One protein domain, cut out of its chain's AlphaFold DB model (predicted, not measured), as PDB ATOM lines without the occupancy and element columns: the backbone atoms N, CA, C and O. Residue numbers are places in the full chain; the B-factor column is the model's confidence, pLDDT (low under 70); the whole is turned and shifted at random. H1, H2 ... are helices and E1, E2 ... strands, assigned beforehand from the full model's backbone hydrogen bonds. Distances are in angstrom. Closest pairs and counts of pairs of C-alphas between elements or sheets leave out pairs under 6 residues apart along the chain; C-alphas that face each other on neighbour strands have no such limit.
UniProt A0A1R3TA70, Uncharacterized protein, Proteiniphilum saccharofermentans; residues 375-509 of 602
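AT A GLANCE: This is residues 375 to 509 of the 602 residues of an uncharacterized protein of Proteiniphilum saccharofermentans (UniProt A0A1R3TA70). With little regular structure, this is one antiparallel sheet, E1 E4 E5 E6 E7, among long loops, with the small hairpin E2 and E3 near E1. The printed part has 135 residues, 36 in named elements, mostly strand: E1 to E7, then H1. It is only just compact, close to loose: radius of gyration of the C-alphas 16.7 A, spans 54 by 39 by 25 A.

IN THESE COORDINATES: Find E1, residues 394 to 398, from C-alpha 394 at (45.485, -17.616, -52.051). E4 is 423 to 428, 16.4 A; E5 459 to 464, 17.1 A; E6 474 to 478; E7 487 to 490. E2 is 407 to 409, E3 416 to 418; H1, 491 to 494, ends at C-alpha 494, (31.934, -23.145, -32.564).

HOW THE PARTS SIT: E4 E5 E6 E7 form a meander, each strand the antiparallel neighbour of the one before. Look within hydrogen-bond range: N 426 and O 461, 2.9 A; N 462 and O 476, 2.9 A; N 475 and O 489, 3.0 A. Edge strand E1 is the antiparallel neighbour of E4, with N 395 and O 425 within hydrogen-bond range, 2.9 A. In the hairpin E2 and E3, find N 408 and O 417, 2.9 A. H1, too short for an O i to N i+4 pair, is only just not on the sheet, with 4 pairs of C-alphas within 10 A.

THE WHOLE: The printed part has no cut. The long link, 429 to 458, includes residues 439 to 449, under pLDDT 70.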
ATOM      1  N   VAL A 375      46.482  -2.984 -54.087       93.81
ATOM      2  CA  VAL A 375      46.647  -3.732 -55.337       93.81
ATOM      3  C   VAL A 375      47.581  -2.997 -56.277       93.81
ATOM      4  O   VAL A 375      47.516  -1.767 -56.390       93.81
ATOM      5  N   GLY A 376      48.446  -3.750 -56.941       88.94
ATOM      6  CA  GLY A 376      49.353  -3.307 -57.983       88.94
ATOM      7  C   GLY A 376      50.811  -3.631 -57.678       88.94
ATOM      8  O   GLY A 376      51.296  -3.486 -56.550       88.94
ATOM      9  N   ALA A 377      51.547  -3.938 -58.742       86.88
ATOM     10  CA  ALA A 377      52.985  -4.147 -58.694       86.88
ATOM     11  C   ALA A 377      53.728  -3.005 -57.974       86.88
ATOM     12  O   ALA A 377      53.544  -1.823 -58.280       86.88
ATOM     13  N   ALA A 378      54.604  -3.373 -57.036       88.88
ATOM     14  CA  ALA A 378      55.397  -2.464 -56.205       88.88
ATOM     15  C   ALA A 378      54.584  -1.436 -55.386       88.88
ATOM     16  O   ALA A 378      55.131  -0.415 -54.962       88.88
ATOM     17  N   LYS A 379      53.289  -1.683 -55.138       92.81
ATOM     18  CA  LYS A 379      52.439  -0.813 -54.304       92.81
ATOM     19  C   LYS A 379      52.243  -1.331 -52.873       92.81
ATOM     20  O   LYS A 379      51.552  -0.679 -52.090       92.81
ATOM     21  N   GLY A 380      52.885  -2.447 -52.508       95.25
ATOM     22  CA  GLY A 380      52.864  -2.991 -51.145       95.25
ATOM     23  C   GLY A 380      51.564  -3.708 -50.775       95.25
ATOM     24  O   GLY A 380      51.150  -3.627 -49.620       95.25
ATOM     25  N   GLY A 381      50.908  -4.331 -51.758       96.00
ATOM     26  CA  GLY A 381      49.857  -5.334 -51.565       96.00
ATOM     27  C   GLY A 381      50.399  -6.763 -51.596       96.00
ATOM     28  O   GLY A 381      51.598  -6.933 -51.822       96.00
ATOM     29  N   LEU A 382      49.542  -7.775 -51.413       95.56
ATOM     30  CA  LEU A 382      49.947  -9.188 -51.553       95.56
ATOM     31  C   LEU A 382      50.632  -9.436 -52.904       95.56
ATOM     32  O   LEU A 382      51.728  -9.973 -52.987       95.56
ATOM     33  N   ASP A 383      50.047  -8.864 -53.942       92.81
ATOM     34  CA  ASP A 383      50.471  -8.889 -55.331       92.81
ATOM     35  C   ASP A 383      51.603  -7.894 -55.653       92.81
ATOM     36  O   ASP A 383      51.756  -7.436 -56.782       92.81
ATOM     37  N   SER A 384      52.399  -7.460 -54.671       92.00
ATOM     38  CA  SER A 384      53.412  -6.427 -54.930       92.00
ATOM     39  C   SER A 384      54.525  -6.904 -55.874       92.00
ATOM     40  O   SER A 384      55.276  -6.065 -56.388       92.00
ATOM     41  N   HIS A 385      54.653  -8.209 -56.108       88.06
ATOM     42  CA  HIS A 385      55.517  -8.748 -57.146       88.06
ATOM     43  C   HIS A 385      54.900  -8.502 -58.538       88.06
ATOM     44  O   HIS A 385      53.701  -8.633 -58.751       88.06
ATOM     45  N   LYS A 386      55.723  -8.106 -59.516       82.50
ATOM     46  CA  LYS A 386      55.237  -7.730 -60.862       82.50
ATOM     47  C   LYS A 386      54.671  -8.906 -61.665       82.50
ATOM     48  O   LYS A 386      53.895  -8.679 -62.586       82.50
ATOM     49  N   GLN A 387      55.091 -10.120 -61.325       82.81
ATOM     50  CA  GLN A 387      54.646 -11.386 -61.908       82.81
ATOM     51  C   GLN A 387      53.578 -12.049 -61.031       82.81
ATOM     52  O   GLN A 387      53.597 -13.260 -60.879       82.81
ATOM     53  N   SER A 388      52.741 -11.262 -60.364       88.25
ATOM     54  CA  SER A 388      51.652 -11.801 -59.555       88.25
ATOM     55  C   SER A 388      50.334 -11.229 -59.992       88.25
ATOM     56  O   SER A 388      50.267 -10.047 -60.383       88.25
ATOM     57  N   ASP A 389      49.313 -12.055 -59.860       88.19
ATOM     58  CA  ASP A 389      47.941 -11.690 -60.107       88.19
ATOM     59  C   ASP A 389      47.487 -10.679 -59.089       88.19
ATOM     60  O   ASP A 389      47.973 -10.609 -57.961       88.19
ATOM     61  N   ALA A 390      46.611  -9.789 -59.536       90.44
ATOM     62  CA  ALA A 390      46.084  -8.778 -58.643       90.44
ATOM     63  C   ALA A 390      45.215  -9.426 -57.552       90.44
ATOM     64  O   ALA A 390      45.244  -8.993 -56.391       90.44
ATOM     65  N   ILE A 391      44.440 -10.424 -57.983       93.75
ATOM     66  CA  ILE A 391      43.483 -11.263 -57.267       93.75
ATOM     67  C   ILE A 391      43.384 -12.601 -58.028       93.75
ATOM     68  O   ILE A 391      43.769 -12.616 -59.188       93.75
ATOM     69  N   GLY A 392      42.839 -13.645 -57.409       93.69
ATOM     70  CA  GLY A 392      42.793 -15.011 -57.944       93.69
ATOM     71  C   GLY A 392      43.355 -15.963 -56.903       93.69
ATOM     72  O   GLY A 392      42.605 -16.627 -56.182       93.69
ATOM     73  N   ASP A 393      44.659 -15.834 -56.666       94.25
ATOM     74  CA  ASP A 393      45.415 -16.688 -55.753       94.25
ATOM     75  C   ASP A 393      45.087 -16.534 -54.257       94.25
ATOM     76  O   ASP A 393      44.675 -15.480 -53.735       94.25
ATOM     77  N   ARG A 394      45.396 -17.603 -53.516       97.38
ATOM     78  CA  ARG A 394      45.485 -17.616 -52.051       97.38
ATOM     79  C   ARG A 394      46.941 -17.683 -51.603       97.38
ATOM     80  O   ARG A 394      47.632 -18.643 -51.910       97.38
ATOM     81  N   GLY A 395      47.369 -16.701 -50.808       97.88
ATOM     82  CA  GLY A 395      48.691 -16.668 -50.173       97.88
ATOM     83  C   GLY A 395      48.627 -16.953 -48.672       97.88
ATOM     84  O   GLY A 395      47.754 -16.423 -47.980       97.88
ATOM     85  N   GLU A 396      49.561 -17.751 -48.156       98.56
ATOM     86  CA  GLU A 396      49.668 -18.120 -46.737       98.56
ATOM     87  C   GLU A 396      51.104 -18.015 -46.251       98.56
ATOM     88  O   GLU A 396      52.042 -18.359 -46.974       98.56
ATOM     89  N   PHE A 397      51.275 -17.518 -45.030       98.56
ATOM     90  CA  PHE A 397      52.563 -17.020 -44.568       98.56
ATOM     91  C   PHE A 397      52.912 -17.644 -43.216       98.56
ATOM     92  O   PHE A 397      52.267 -17.331 -42.220       98.56
ATOM     93  N   ASP A 398      53.909 -18.535 -43.216       98.62
ATOM     94  CA  ASP A 398      54.637 -19.025 -42.037       98.62
ATOM     95  C   ASP A 398      55.899 -18.156 -41.903       98.62
ATOM     96  O   ASP A 398      56.927 -18.379 -42.557       98.62
ATOM     97  N   GLU A 399      55.764 -17.064 -41.150       97.62
ATOM     98  CA  GLU A 399      56.768 -16.002 -41.039       97.62
ATOM     99  C   GLU A 399      57.972 -16.402 -40.168       97.62
ATOM    100  O   GLU A 399      58.983 -15.690 -40.177       97.62
ATOM    101  N   ASP A 400      57.890 -17.530 -39.453       97.56
ATOM    102  CA  ASP A 400      58.972 -18.086 -38.632       97.56
ATOM    103  C   ASP A 400      59.432 -19.502 -39.042       97.56
ATOM    104  O   ASP A 400      60.334 -20.077 -38.416       97.56
ATOM    105  N   ASN A 401      58.849 -20.043 -40.117       98.19
ATOM    106  CA  ASN A 401      59.098 -21.379 -40.653       98.19
ATOM    107  C   ASN A 401      58.867 -22.509 -39.621       98.19
ATOM    108  O   ASN A 401      59.527 -23.563 -39.654       98.19
ATOM    109  N   SER A 402      57.950 -22.319 -38.671       98.06
ATOM    110  CA  SER A 402      57.600 -23.318 -37.654       98.06
ATOM    111  C   SER A 402      57.027 -24.601 -38.266       98.06
ATOM    112  O   SER A 402      57.296 -25.712 -37.779       98.06
ATOM    113  N   GLY A 403      56.296 -24.467 -39.371       97.75
ATOM    114  CA  GLY A 403      55.672 -25.549 -40.115       97.75
ATOM    115  C   GLY A 403      56.645 -26.374 -40.941       97.75
ATOM    116  O   GLY A 403      56.472 -27.596 -41.081       97.75
ATOM    117  N   LYS A 404      57.723 -25.736 -41.414       97.81
ATOM    118  CA  LYS A 404      58.742 -26.317 -42.306       97.81
ATOM    119  C   LYS A 404      58.165 -26.791 -43.642       97.81
ATOM    120  O   LYS A 404      58.492 -27.889 -44.092       97.81
ATOM    121  N   GLY A 405      57.259 -26.001 -44.219       97.81
ATOM    122  CA  GLY A 405      56.610 -26.290 -45.504       97.81
ATOM    123  C   GLY A 405      55.697 -27.513 -45.512       97.81
ATOM    124  O   GLY A 405      55.451 -28.083 -46.573       97.81
ATOM    125  N   LYS A 406      55.221 -27.959 -44.343       98.62
ATOM    126  CA  LYS A 406      54.221 -29.030 -44.262       98.62
ATOM    127  C   LYS A 406      52.840 -28.496 -44.600       98.62
ATOM    128  O   LYS A 406      52.534 -27.337 -44.343       98.62
ATOM    129  N   LEU A 407      51.991 -29.376 -45.105       98.69
ATOM    130  CA  LEU A 407      50.633 -29.038 -45.515       98.69
ATOM    131  C   LEU A 407      49.610 -29.745 -44.625       98.69
ATOM    132  O   LEU A 407      49.910 -30.757 -43.989       98.69
ATOM    133  N   TYR A 408      48.381 -29.243 -44.587       98.31
ATOM    134  CA  TYR A 408      47.252 -29.933 -43.971       98.31
ATOM    135  C   TYR A 408      45.954 -29.680 -44.737       98.31
ATOM    136  O   TYR A 408      45.804 -28.675 -45.424       98.31
ATOM    137  N   LEU A 409      44.993 -30.595 -44.597       96.56
ATOM    138  CA  LEU A 409      43.630 -30.370 -45.080       96.56
ATOM    139  C   LEU A 409      42.814 -29.673 -43.992       96.56
ATOM    140  O   LEU A 409      42.589 -30.249 -42.921       96.56
ATOM    141  N   SER A 410      42.367 -28.449 -44.265       93.50
ATOM    142  CA  SER A 410      41.663 -27.631 -43.280       93.50
ATOM    143  C   SER A 410      40.213 -28.087 -43.084       93.50
ATOM    144  O   SER A 410      39.479 -28.329 -44.052       93.50
ATOM    145  N   PRO A 411      39.721 -28.187 -41.838       86.75
ATOM    146  CA  PRO A 411      38.302 -28.409 -41.599       86.75
ATOM    147  C   PRO A 411      37.436 -27.221 -42.053       86.75
ATOM    148  O   PRO A 411      36.304 -27.475 -42.479       86.75
ATOM    149  N   ILE A 412      37.969 -25.986 -42.038       90.38
ATOM    150  CA  ILE A 412      37.254 -24.728 -42.340       90.38
ATOM    151  C   ILE A 412      36.564 -24.791 -43.704       90.38
ATOM    152  O   ILE A 412      35.355 -24.574 -43.803       90.38
ATOM    153  N   ASP A 413      37.328 -25.104 -44.747       93.69
ATOM    154  CA  ASP A 413      36.885 -25.087 -46.143       93.69
ATOM    155  C   ASP A 413      37.158 -26.404 -46.884       93.69
ATOM    156  O   ASP A 413      36.514 -26.676 -47.896       93.69
ATOM    157  N   GLY A 414      37.994 -27.286 -46.325       93.62
ATOM    158  CA  GLY A 414      38.382 -28.555 -46.942       93.62
ATOM    159  C   GLY A 414      39.603 -28.454 -47.847       93.62
ATOM    160  O   GLY A 414      39.952 -29.465 -48.445       93.62
ATOM    161  N   ARG A 415      40.225 -27.274 -47.949       96.38
ATOM    162  CA  ARG A 415      41.355 -27.008 -48.843       96.38
ATOM    163  C   ARG A 415      42.682 -27.439 -48.228       96.38
ATOM    164  O   ARG A 415      42.758 -27.741 -47.036       96.38
ATOM    165  N   ILE A 416      43.723 -27.441 -49.054       98.19
ATOM    166  CA  ILE A 416      45.119 -27.595 -48.634       98.19
ATOM    167  C   ILE A 416      45.607 -26.253 -48.081       98.19
ATOM    168  O   ILE A 416      45.472 -25.235 -48.754       98.19
ATOM    169  N   HIS A 417      46.156 -26.249 -46.869       98.50
ATOM    170  CA  HIS A 417      46.700 -25.075 -46.179       98.50
ATOM    171  C   HIS A 417      48.126 -25.350 -45.688       98.50
ATOM    172  O   HIS A 417      48.493 -26.504 -45.429       98.50
ATOM    173  N   LEU A 418      48.918 -24.292 -45.533       98.56
ATOM    174  CA  LEU A 418      50.268 -24.315 -44.985       98.56
ATOM    175  C   LEU A 418      50.210 -24.476 -43.461       98.56
ATOM    176  O   LEU A 418      49.710 -23.615 -42.739       98.56
ATOM    177  N   TYR A 419      50.722 -25.598 -42.957       98.69
ATOM    178  CA  TYR A 419      50.867 -25.811 -41.518       98.69
ATOM    179  C   TYR A 419      51.911 -24.838 -40.968       98.69
ATOM    180  O   TYR A 419      52.958 -24.684 -41.589       98.69
ATOM    181  N   GLY A 420      51.653 -24.236 -39.806       98.38
ATOM    182  CA  GLY A 420      52.547 -23.257 -39.173       98.38
ATOM    183  C   GLY A 420      52.340 -21.811 -39.629       98.38
ATOM    184  O   GLY A 420      52.916 -20.919 -39.025       98.38
ATOM    185  N   ALA A 421      51.506 -21.562 -40.644       98.56
ATOM    186  CA  ALA A 421      51.197 -20.203 -41.068       98.56
ATOM    187  C   ALA A 421      50.428 -19.436 -39.982       98.56
ATOM    188  O   ALA A 421      49.403 -19.913 -39.491       98.56
ATOM    189  N   GLU A 422      50.866 -18.219 -39.653       98.69
ATOM    190  CA  GLU A 422      50.151 -17.365 -38.697       98.69
ATOM    191  C   GLU A 422      48.883 -16.771 -39.322       98.69
ATOM    192  O   GLU A 422      47.866 -16.553 -38.653       98.69
ATOM    193  N   TRP A 423      48.926 -16.494 -40.627       98.69
ATOM    194  CA  TRP A 423      47.778 -15.996 -41.372       98.69
ATOM    195  C   TRP A 423      47.870 -16.295 -42.870       98.69
ATOM    196  O   TRP A 423      48.929 -16.578 -43.429       98.69
ATOM    197  N   GLY A 424      46.725 -16.178 -43.534       98.38
ATOM    198  CA  GLY A 424      46.610 -16.291 -44.982       98.38
ATOM    199  C   GLY A 424      45.488 -15.421 -45.523       98.38
ATOM    200  O   GLY A 424      44.634 -14.933 -44.772       98.38
ATOM    201  N   ALA A 425      45.482 -15.205 -46.831       98.31
ATOM    202  CA  ALA A 425      44.435 -14.463 -47.506       98.31
ATOM    203  C   ALA A 425      44.200 -14.981 -48.925       98.31
ATOM    204  O   ALA A 425      45.141 -15.234 -49.672       98.31
ATOM    205  N   TRP A 426      42.928 -15.060 -49.299       98.00
ATOM    206  CA  TRP A 426      42.478 -15.324 -50.659       98.00
ATOM    207  C   TRP A 426      41.747 -14.098 -51.188       98.00
ATOM    208  O   TRP A 426      40.730 -13.682 -50.621       98.00
ATOM    209  N   ARG A 427      42.270 -13.506 -52.262       97.25
ATOM    210  CA  ARG A 427      41.577 -12.444 -52.992       97.25
ATOM    211  C   ARG A 427      40.784 -13.106 -54.106       97.25
ATOM    212  O   ARG A 427      41.366 -13.603 -55.051       97.25
ATOM    213  N   ILE A 428      39.465 -13.136 -53.980       97.00
ATOM    214  CA  ILE A 428      38.618 -13.962 -54.840       97.00
ATOM    215  C   ILE A 428      38.533 -13.371 -56.247       97.00
ATOM    216  O   ILE A 428      37.977 -12.282 -56.421       97.00
ATOM    217  N   ASP A 429      38.911 -14.173 -57.238       95.06
ATOM    218  CA  ASP A 429      38.484 -14.031 -58.626       95.06
ATOM    219  C   ASP A 429      37.781 -15.298 -59.111       95.06
ATOM    220  O   ASP A 429      38.331 -16.178 -59.748       95.06
ATOM    221  N   GLN A 430      36.490 -15.412 -58.809       92.75
ATOM    222  CA  GLN A 430      35.726 -16.616 -59.144       92.75
ATOM    223  C   GLN A 430      35.690 -16.943 -60.656       92.75
ATOM    224  O   GLN A 430      35.258 -18.038 -61.021       92.75
ATOM    225  N   ASN A 431      36.028 -15.993 -61.536       90.75
ATOM    226  CA  ASN A 431      35.877 -16.157 -62.981       90.75
ATOM    227  C   ASN A 431      37.174 -15.901 -63.765       90.75
ATOM    228  O   ASN A 431      37.035 -15.578 -64.951       90.75
ATOM    229  N   ALA A 432      38.362 -15.991 -63.150       90.56
ATOM    230  CA  ALA A 432      39.647 -15.888 -63.858       90.56
ATOM    231  C   ALA A 432      39.730 -14.635 -64.762       90.56
ATOM    232  O   ALA A 432      39.962 -14.678 -65.976       90.56
ATOM    233  N   SER A 433      39.337 -13.481 -64.219       89.81
ATOM    234  CA  SER A 433      39.184 -12.214 -64.947       89.81
ATOM    235  C   SER A 433      40.383 -11.269 -64.807       89.81
ATOM    236  O   SER A 433      40.486 -10.319 -65.595       89.81
ATOM    237  N   TYR A 434      41.258 -11.492 -63.825       87.19
ATOM    238  CA  TYR A 434      42.335 -10.581 -63.420       87.19
ATOM    239  C   TYR A 434      43.728 -11.224 -63.376       87.19
ATOM    240  O   TYR A 434      44.641 -10.670 -62.749       87.19
ATOM    241  N   PHE A 435      43.913 -12.299 -64.133       81.69
ATOM    242  CA  PHE A 435      45.176 -13.016 -64.208       81.69
ATOM    243  C   PHE A 435      46.258 -12.310 -65.002       81.69
ATOM    244  O   PHE A 435      45.987 -11.422 -65.808       81.69
ATOM    245  N   GLN A 436      47.520 -12.658 -64.791       78.62
ATOM    246  CA  GLN A 436      48.653 -12.139 -65.559       78.62
ATOM    247  C   GLN A 436      49.176 -13.140 -66.583       78.62
ATOM    248  O   GLN A 436      49.938 -12.735 -67.473       78.62
ATOM    249  N   GLY A 437      48.783 -14.410 -66.470       76.00
ATOM    250  CA  GLY A 437      49.359 -15.522 -67.216       76.00
ATOM    251  C   GLY A 437      50.889 -15.473 -67.171       76.00
ATOM    252  O   GLY A 437      51.497 -15.113 -66.169       76.00
ATOM    253  N   TYR A 438      51.552 -15.671 -68.309       74.88
ATOM    254  CA  TYR A 438      53.019 -15.573 -68.395       74.88
ATOM    255  C   TYR A 438      53.609 -14.150 -68.173       74.88
ATOM    256  O   TYR A 438      54.831 -13.979 -68.147       74.88
ATOM    257  N   GLY A 439      52.791 -13.088 -68.122       63.12
ATOM    258  CA  GLY A 439      53.220 -11.691 -68.296       63.12
ATOM    259  C   GLY A 439      53.652 -10.933 -67.026       63.12
ATOM    260  O   GLY A 439      53.505 -11.413 -65.904       63.12
ATOM    261  N   GLY A 440      54.194  -9.713 -67.209       60.53
ATOM    262  CA  GLY A 440      54.436  -8.719 -66.137       60.53
ATOM    263  C   GLY A 440      55.772  -7.954 -66.193       60.53
ATOM    264  O   GLY A 440      55.850  -6.809 -65.742       60.53
ATOM    265  N   LEU A 441      56.824  -8.547 -66.772       62.72
ATOM    266  CA  LEU A 441      58.192  -7.998 -66.722       62.72
ATOM    267  C   LEU A 441      58.971  -8.008 -68.053       62.72
ATOM    268  O   LEU A 441      59.938  -7.261 -68.171       62.72
ATOM    269  N   TYR A 442      58.579  -8.819 -69.044       60.75
ATOM    270  CA  TYR A 442      59.552  -9.283 -70.050       60.75
ATOM    271  C   TYR A 442      59.169  -9.107 -71.525       60.75
ATOM    272  O   TYR A 442      59.978  -9.418 -72.400       60.75
ATOM    273  N   ASP A 443      57.995  -8.558 -71.854       53.72
ATOM    274  CA  ASP A 443      57.717  -8.236 -73.258       53.72
ATOM    275  C   ASP A 443      58.360  -6.899 -73.642       53.72
ATOM    276  O   ASP A 443      57.787  -5.836 -73.428       53.72
ATOM    277  N   SER A 444      59.536  -6.955 -74.271       43.00
ATOM    278  CA  SER A 444      60.241  -5.785 -74.828       43.00
ATOM    279  C   SER A 444      59.420  -4.960 -75.840       43.00
ATOM    280  O   SER A 444      59.798  -3.830 -76.168       43.00
ATOM    281  N   ARG A 445      58.299  -5.497 -76.352       47.03
ATOM    282  CA  ARG A 445      57.358  -4.797 -77.247       47.03
ATOM    283  C   ARG A 445      56.303  -3.987 -76.489       47.03
ATOM    284  O   ARG A 445      55.658  -3.135 -77.101       47.03
ATOM    285  N   HIS A 446      56.144  -4.222 -75.189       49.62
ATOM    286  CA  HIS A 446      55.206  -3.528 -74.317       49.62
ATOM    287  C   HIS A 446      55.959  -2.854 -73.159       49.62
ATOM    288  O   HIS A 446      57.126  -3.117 -72.889       49.62
ATOM    289  N   VAL A 447      55.323  -1.883 -72.509       51.38
ATOM    290  CA  VAL A 447      55.877  -1.299 -71.278       51.38
ATOM    291  C   VAL A 447      55.884  -2.398 -70.210       51.38
ATOM    292  O   VAL A 447      54.955  -3.197 -70.202       51.38
ATOM    293  N   GLU A 448      56.886  -2.444 -69.323       64.06
ATOM    294  CA  GLU A 448      56.853  -3.301 -68.125       64.06
ATOM    295  C   GLU A 448      55.594  -2.990 -67.302       64.06
ATOM    296  O   GLU A 448      55.557  -2.038 -66.515       64.06
ATOM    297  N   GLN A 449      54.536  -3.756 -67.528       62.94
ATOM    298  CA  GLN A 449      53.257  -3.605 -66.867       62.94
ATOM    299  C   GLN A 449      52.523  -4.940 -66.892       62.94
ATOM    300  O   GLN A 449      52.772  -5.796 -67.744       62.94
ATOM    301  N   ARG A 450      51.582  -5.072 -65.966       73.75
ATOM    302  CA  ARG A 450      50.602  -6.148 -65.968       73.75
ATOM    303  C   ARG A 450      49.815  -6.196 -67.272       73.75
ATOM    304  O   ARG A 450      49.492  -5.147 -67.836       73.75
ATOM    305  N   LEU A 451      49.512  -7.405 -67.739       73.50
ATOM    306  CA  LEU A 451      48.704  -7.622 -68.939       73.50
ATOM    307  C   LEU A 451      47.273  -7.122 -68.734       73.50
ATOM    308  O   LEU A 451      46.711  -6.479 -69.625       73.50
ATOM    309  N   TYR A 452      46.722  -7.361 -67.545       77.88
ATOM    310  CA  TYR A 452      45.356  -6.995 -67.187       77.88
ATOM    311  C   TYR A 452      45.332  -5.842 -66.174       77.88
ATOM    312  O   TYR A 452      46.265  -5.687 -65.381       77.88
ATOM    313  N   PRO A 453      44.303  -4.975 -66.228       81.25
ATOM    314  CA  PRO A 453      44.175  -3.858 -65.300       81.25
ATOM    315  C   PRO A 453      43.877  -4.338 -63.877       81.25
ATOM    316  O   PRO A 453      43.120  -5.284 -63.691       81.25
ATOM    317  N   ASP A 454      44.403  -3.622 -62.881       88.88
ATOM    318  CA  ASP A 454      44.076  -3.864 -61.471       88.88
ATOM    319  C   ASP A 454      42.542  -3.710 -61.234       88.88
ATOM    320  O   ASP A 454      41.947  -2.752 -61.751       88.88
ATOM    321  N   PRO A 455      41.889  -4.593 -60.450       92.44
ATOM    322  CA  PRO A 455      40.480  -4.465 -60.072       92.44
ATOM    323  C   PRO A 455      40.222  -3.229 -59.193       92.44
ATOM    324  O   PRO A 455      41.081  -2.790 -58.430       92.44
ATOM    325  N   GLU A 456      39.008  -2.670 -59.271       92.19
ATOM    326  CA  GLU A 456      38.590  -1.547 -58.410       92.19
ATOM    327  C   GLU A 456      38.186  -2.002 -56.995       92.19
ATOM    328  O   GLU A 456      38.349  -1.245 -56.038       92.19
ATOM    329  N   SER A 457      37.651  -3.220 -56.875       93.88
ATOM    330  CA  SER A 457      37.199  -3.860 -55.632       93.88
ATOM    331  C   SER A 457      37.140  -5.376 -55.831       93.88
ATOM    332  O   SER A 457      36.850  -5.822 -56.943       93.88
ATOM    333  N   TRP A 458      37.348  -6.158 -54.773       96.38
ATOM    334  CA  TRP A 458      37.328  -7.624 -54.817       96.38
ATOM    335  C   TRP A 458      36.918  -8.199 -53.465       96.38
ATOM    336  O   TRP A 458      37.194  -7.603 -52.426       96.38
ATOM    337  N   ALA A 459      36.281  -9.368 -53.477       97.75
ATOM    338  CA  ALA A 459      35.996 -10.088 -52.245       97.75
ATOM    339  C   ALA A 459      37.288 -10.697 -51.679       97.75
ATOM    340  O   ALA A 459      38.176 -11.108 -52.426       97.75
ATOM    341  N   THR A 460      37.395 -10.759 -50.356       98.38
ATOM    342  CA  THR A 460      38.577 -11.259 -49.654       98.38
ATOM    343  C   THR A 460      38.167 -12.219 -48.543       98.38
ATOM    344  O   THR A 460      37.273 -11.929 -47.745       98.38
ATOM    345  N   VAL A 461      38.856 -13.356 -48.466       98.56
ATOM    346  CA  VAL A 461      38.829 -14.254 -47.306       98.56
ATOM    347  C   VAL A 461      40.153 -14.116 -46.576       98.56
ATOM    348  O   VAL A 461      41.207 -14.137 -47.209       98.56
ATOM    349  N   ARG A 462      40.110 -13.985 -45.253       98.62
ATOM    350  CA  ARG A 462      41.301 -14.016 -44.403       98.62
ATOM    351  C   ARG A 462      41.237 -15.204 -43.458       98.62
ATOM    352  O   ARG A 462      40.181 -15.484 -42.896       98.62
ATOM    353  N   TYR A 463      42.380 -15.844 -43.266       98.62
ATOM    354  CA  TYR A 463      42.592 -16.938 -42.330       98.62
ATOM    355  C   TYR A 463      43.579 -16.495 -41.246       98.62
ATOM    356  O   TYR A 463      44.474 -15.684 -41.511       98.62
ATOM    357  N   SER A 464      43.410 -16.966 -40.013       98.56
ATOM    358  CA  SER A 464      44.354 -16.696 -38.921       98.56
ATOM    359  C   SER A 464      44.410 -17.855 -37.931       98.56
ATOM    360  O   SER A 464      43.374 -18.437 -37.594       98.56
ATOM    361  N   ASP A 465      45.621 -18.160 -37.472       98.50
ATOM    362  CA  ASP A 465      45.888 -19.000 -36.306       98.50
ATOM    363  C   ASP A 465      45.924 -18.070 -35.087       98.50
ATOM    364  O   ASP A 465      46.740 -17.152 -35.005       98.50
ATOM    365  N   THR A 466      44.953 -18.216 -34.189       98.12
ATOM    366  CA  THR A 466      44.781 -17.327 -33.033       98.12
ATOM    367  C   THR A 466      45.212 -17.962 -31.717       98.12
ATOM    368  O   THR A 466      45.250 -17.260 -30.696       98.12
ATOM    369  N   ASP A 467      45.522 -19.261 -31.717       97.31
ATOM    370  CA  ASP A 467      46.002 -19.990 -30.544       97.31
ATOM    371  C   ASP A 467      47.422 -20.572 -30.693       97.31
ATOM    372  O   ASP A 467      47.913 -21.221 -29.761       97.31
ATOM    373  N   ASP A 468      48.101 -20.224 -31.793       97.12
ATOM    374  CA  ASP A 468      49.497 -20.519 -32.125       97.12
ATOM    375  C   ASP A 468      49.780 -22.037 -32.168       97.12
ATOM    376  O   ASP A 468      50.819 -22.517 -31.687       97.12
ATOM    377  N   ASN A 469      48.827 -22.830 -32.673       97.25
ATOM    378  CA  ASN A 469      48.942 -24.290 -32.744       97.25
ATOM    379  C   ASN A 469      49.395 -24.820 -34.128       97.25
ATOM    380  O   ASN A 469      49.654 -26.027 -34.276       97.25
ATOM    381  N   GLY A 470      49.537 -23.919 -35.104       97.69
ATOM    382  CA  GLY A 470      49.930 -24.159 -36.488       97.69
ATOM    383  C   GLY A 470      48.768 -24.440 -37.447       97.69
ATOM    384  O   GLY A 470      49.025 -24.805 -38.596       97.69
ATOM    385  N   PHE A 471      47.517 -24.327 -37.001       98.44
ATOM    386  CA  PHE A 471      46.310 -24.519 -37.803       98.44
ATOM    387  C   PHE A 471      45.448 -23.257 -37.751       98.44
ATOM    388  O   PHE A 471      45.285 -22.634 -36.709       98.44
ATOM    389  N   PHE A 472      44.845 -22.883 -38.878       98.56
ATOM    390  CA  PHE A 472      43.915 -21.762 -38.875       98.56
ATOM    391  C   PHE A 472      42.632 -22.137 -38.136       98.56
ATOM    392  O   PHE A 472      41.968 -23.122 -38.477       98.56
ATOM    393  N   ASP A 473      42.238 -21.298 -37.181       98.00
ATOM    394  CA  ASP A 473      41.004 -21.458 -36.411       98.00
ATOM    395  C   ASP A 473      40.006 -20.308 -36.635       98.00
ATOM    396  O   ASP A 473      38.818 -20.444 -36.317       98.00
ATOM    397  N   LEU A 474      40.459 -19.198 -37.227       98.31
ATOM    398  CA  LEU A 474      39.649 -18.024 -37.524       98.31
ATOM    399  C   LEU A 474      39.556 -17.795 -39.033       98.31
ATOM    400  O   LEU A 474      40.566 -17.790 -39.736       98.31
ATOM    401  N   VAL A 475      38.339 -17.541 -39.522       98.38
ATOM    402  CA  VAL A 475      38.091 -17.115 -40.903       98.38
ATOM    403  C   VAL A 475      37.213 -15.868 -40.952       98.38
ATOM    404  O   VAL A 475      36.176 -15.783 -40.284       98.38
ATOM    405  N   GLU A 476      37.623 -14.897 -41.760       98.56
ATOM    406  CA  GLU A 476      36.952 -13.610 -41.937       98.56
ATOM    407  C   GLU A 476      36.606 -13.379 -43.413       98.56
ATOM    408  O   GLU A 476      37.379 -13.737 -44.303       98.56
ATOM    409  N   TYR A 477      35.444 -12.777 -43.679       98.50
ATOM    410  CA  TYR A 477      34.933 -12.544 -45.031       98.50
ATOM    411  C   TYR A 477      34.586 -11.072 -45.258       98.50
ATOM    412  O   TYR A 477      33.760 -10.519 -44.529       98.50
ATOM    413  N   ASP A 478      35.201 -10.487 -46.282       98.44
ATOM    414  CA  ASP A 478      34.802  -9.244 -46.946       98.44
ATOM    415  C   ASP A 478      34.230  -9.661 -48.304       98.44
ATOM    416  O   ASP A 478      34.978  -9.994 -49.223       98.44
ATOM    417  N   LEU A 479      32.905  -9.783 -48.411       97.38
ATOM    418  CA  LEU A 479      32.281 -10.308 -49.639       97.38
ATOM    419  C   LEU A 479      31.798  -9.214 -50.587       97.38
ATOM    420  O   LEU A 479      31.498  -9.519 -51.743       97.38
ATOM    421  N   ASP A 480      31.669  -7.976 -50.108       96.50
ATOM    422  CA  ASP A 480      31.268  -6.843 -50.943       96.50
ATOM    423  C   ASP A 480      32.458  -6.030 -51.480       96.50
ATOM    424  O   ASP A 480      32.280  -5.230 -52.403       96.50
ATOM    425  N   GLY A 481      33.664  -6.314 -50.982       96.56
ATOM    426  CA  GLY A 481      34.924  -5.742 -51.431       96.56
ATOM    427  C   GLY A 481      35.146  -4.313 -50.955       96.56
ATOM    428  O   GLY A 481      35.854  -3.554 -51.627       96.56
ATOM    429  N   ASP A 482      34.520  -3.909 -49.841       96.38
ATOM    430  CA  ASP A 482      34.659  -2.563 -49.279       96.38
ATOM    431  C   ASP A 482      35.888  -2.379 -48.363       96.38
ATOM    432  O   ASP A 482      36.156  -1.257 -47.899       96.38
ATOM    433  N   GLY A 483      36.653  -3.453 -48.131       95.69
ATOM    434  CA  GLY A 483      37.835  -3.483 -47.274       95.69
ATOM    435  C   GLY A 483      37.522  -3.682 -45.789       95.69
ATOM    436  O   GLY A 483      38.371  -3.384 -44.939       95.69
ATOM    437  N   LYS A 484      36.304  -4.110 -45.437       96.81
ATOM    438  CA  LYS A 484      35.908  -4.470 -44.069       96.81
ATOM    439  C   LYS A 484      35.359  -5.885 -44.060       96.81
ATOM    440  O   LYS A 484      34.687  -6.306 -44.977       96.81
ATOM    441  N   PHE A 485      35.622  -6.609 -42.980       98.00
ATOM    442  CA  PHE A 485      35.075  -7.949 -42.812       98.00
ATOM    443  C   PHE A 485      33.664  -7.876 -42.202       98.00
ATOM    444  O   PHE A 485      33.488  -7.353 -41.095       98.00
ATOM    445  N   GLU A 486      32.652  -8.404 -42.900       97.19
ATOM    446  CA  GLU A 486      31.265  -8.480 -42.408       97.19
ATOM    447  C   GLU A 486      31.018  -9.695 -41.512       97.19
ATOM    448  O   GLU A 486      30.140  -9.666 -40.642       97.19
ATOM    449  N   GLU A 487      31.742 -10.786 -41.756       96.19
ATOM    450  CA  GLU A 487      31.584 -12.056 -41.054       96.19
ATOM    451  C   GLU A 487      32.939 -12.538 -40.545       96.19
ATOM    452  O   GLU A 487      33.926 -12.525 -41.269       96.19
ATOM    453  N   CYS A 488      32.964 -12.960 -39.284       97.44
ATOM    454  CA  CYS A 488      34.139 -13.449 -38.576       97.44
ATOM    455  C   CYS A 488      33.707 -14.705 -37.816       97.44
ATOM    456  O   CYS A 488      32.757 -14.649 -37.027       97.44
ATOM    457  N   ILE A 489      34.341 -15.839 -38.107       97.19
ATOM    458  CA  ILE A 489      33.969 -17.146 -37.569       97.19
ATOM    459  C   ILE A 489      35.183 -17.798 -36.922       97.19
ATOM    460  O   ILE A 489      36.163 -18.085 -37.600       97.19
ATOM    461  N   SER A 490      35.072 -18.087 -35.623       97.31
ATOM    462  CA  SER A 490      36.061 -18.864 -34.869       97.31
ATOM    463  C   SER A 490      35.595 -20.308 -34.684       97.31
ATOM    464  O   SER A 490      34.509 -20.577 -34.150       97.31
ATOM    465  N   LEU A 491      36.438 -21.260 -35.081       96.94
ATOM    466  CA  LEU A 491      36.224 -22.692 -34.864       96.94
ATOM    467  C   LEU A 491      36.223 -23.025 -33.371       96.94
ATOM    468  O   LEU A 491      35.377 -23.811 -32.926       96.94
ATOM    469  N   ILE A 492      37.075 -22.359 -32.584       95.75
ATOM    470  CA  ILE A 492      37.132 -22.488 -31.122       95.75
ATOM    471  C   ILE A 492      35.773 -22.127 -30.504       95.75
ATOM    472  O   ILE A 492      35.222 -22.900 -29.711       95.75
ATOM    473  N   GLU A 493      35.175 -21.001 -30.905       95.94
ATOM    474  CA  GLU A 493      33.849 -20.586 -30.417       95.94
ATOM    475  C   GLU A 493      32.727 -21.536 -30.868       95.94
ATOM    476  O   GLU A 493      31.768 -21.793 -30.124       95.94
ATOM    477  N   LEU A 494      32.853 -22.122 -32.063       95.38
ATOM    478  CA  LEU A 494      31.934 -23.145 -32.564       95.38
ATOM    479  C   LEU A 494      32.145 -24.524 -31.910       95.38
ATOM    480  O   LEU A 494      31.265 -25.395 -32.025       95.38
ATOM    481  N   GLY A 495      33.240 -24.724 -31.173       95.56
ATOM    482  CA  GLY A 495      33.633 -26.006 -30.587       95.56
ATOM    483  C   GLY A 495      34.001 -27.045 -31.648       95.56
ATOM    484  O   GLY A 495      33.600 -28.208 -31.530       95.56
ATOM    485  N   ILE A 496      34.665 -26.598 -32.712       95.56
ATOM    486  CA  ILE A 496      35.218 -27.406 -33.801       95.56
ATOM    487  C   ILE A 496      36.722 -27.545 -33.552       95.56
ATOM    488  O   ILE A 496      37.358 -26.598 -33.108       95.56
ATOM    489  N   ASP A 497      37.254 -28.743 -33.789       94.69
ATOM    490  CA  ASP A 497      38.696 -28.997 -33.791       94.69
ATOM    491  C   ASP A 497      39.236 -28.568 -35.159       94.69
ATOM    492  O   ASP A 497      38.759 -29.058 -36.186       94.69
ATOM    493  N   ASP A 498      40.152 -27.617 -35.147       94.44
ATOM    494  CA  ASP A 498      40.854 -27.005 -36.276       94.44
ATOM    495  C   ASP A 498      41.992 -27.887 -36.816       94.44
ATOM    496  O   ASP A 498      42.365 -27.796 -37.986       94.44
ATOM    497  N   ARG A 499      42.488 -28.822 -35.998       94.69
ATOM    498  CA  ARG A 499      43.620 -29.681 -36.358       94.69
ATOM    499  C   ARG A 499      43.284 -30.637 -37.502       94.69
ATOM    500  O   ARG A 499      42.389 -31.483 -37.400       94.69
ATOM    501  N   GLY A 500      44.083 -30.553 -38.562       90.56
ATOM    502  CA  GLY A 500      44.062 -31.449 -39.717       90.56
ATOM    503  C   GLY A 500      45.119 -32.557 -39.661       90.56
ATOM    504  O   GLY A 500      45.995 -32.591 -38.794       90.56
ATOM    505  N   VAL A 501      45.045 -33.485 -40.618       92.75
ATOM    506  CA  VAL A 501      46.150 -34.418 -40.890       92.75
ATOM    507  C   VAL A 501      47.291 -33.622 -41.516       92.75
ATOM    508  O   VAL A 501      47.069 -32.933 -42.506       92.75
ATOM    509  N   ILE A 502      48.487 -33.727 -40.935       97.19
ATOM    510  CA  ILE A 502      49.697 -33.083 -41.449       97.19
ATOM    511  C   ILE A 502      50.346 -33.992 -42.495       97.19
ATOM    512  O   ILE A 502      50.589 -35.174 -42.231       97.19
ATOM    513  N   TYR A 503      50.670 -33.406 -43.641       98.12
ATOM    514  CA  TYR A 503      51.405 -34.001 -44.744       98.12
ATOM    515  C   TYR A 503      52.819 -33.424 -44.757       98.12
ATOM    516  O   TYR A 503      53.017 -32.208 -44.770       98.12
ATOM    517  N   ASP A 504      53.809 -34.309 -44.667       97.81
ATOM    518  CA  ASP A 504      55.214 -33.924 -44.593       97.81
ATOM    519  C   ASP A 504      55.815 -33.848 -45.994       97.81
ATOM    520  O   ASP A 504      56.362 -34.836 -46.485       97.81
ATOM    521  N   THR A 505      55.691 -32.676 -46.618       97.19
ATOM    522  CA  THR A 505      56.114 -32.407 -48.000       97.19
ATOM    523  C   THR A 505      57.554 -32.851 -48.256       97.19
ATOM    524  O   THR A 505      57.825 -33.474 -49.270       97.19
ATOM    525  N   ALA A 506      58.456 -32.693 -47.281       97.06
ATOM    526  CA  ALA A 506      59.851 -33.137 -47.363       97.06
ATOM    527  C   ALA A 506      60.048 -34.634 -47.685       97.06
ATOM    528  O   ALA A 506      61.136 -35.044 -48.086       97.06
ATOM    529  N   ASN A 507      59.031 -35.463 -47.436       96.69
ATOM    530  CA  ASN A 507      59.043 -36.905 -47.672       96.69
ATOM    531  C   ASN A 507      58.032 -37.341 -48.746       96.69
ATOM    532  O   ASN A 507      57.850 -38.546 -48.939       96.69
ATOM    533  N   MET A 508      57.367 -36.392 -49.405       97.00
ATOM    534  CA  MET A 508      56.392 -36.649 -50.459       97.00
ATOM    535  C   MET A 508      57.064 -36.648 -51.827       97.00
ATOM    536  O   MET A 508      58.004 -35.901 -52.089       97.00
ATOM    537  N   LYS A 509      56.558 -37.507 -52.704       96.12
ATOM    538  CA  LYS A 509      56.835 -37.473 -54.139       96.12
ATOM    539  C   LYS A 509      55.704 -36.773 -54.874       96.12
ATOM    540  O   LYS A 509      54.653 -36.500 -54.295       96.12
TER     541      LYS A 509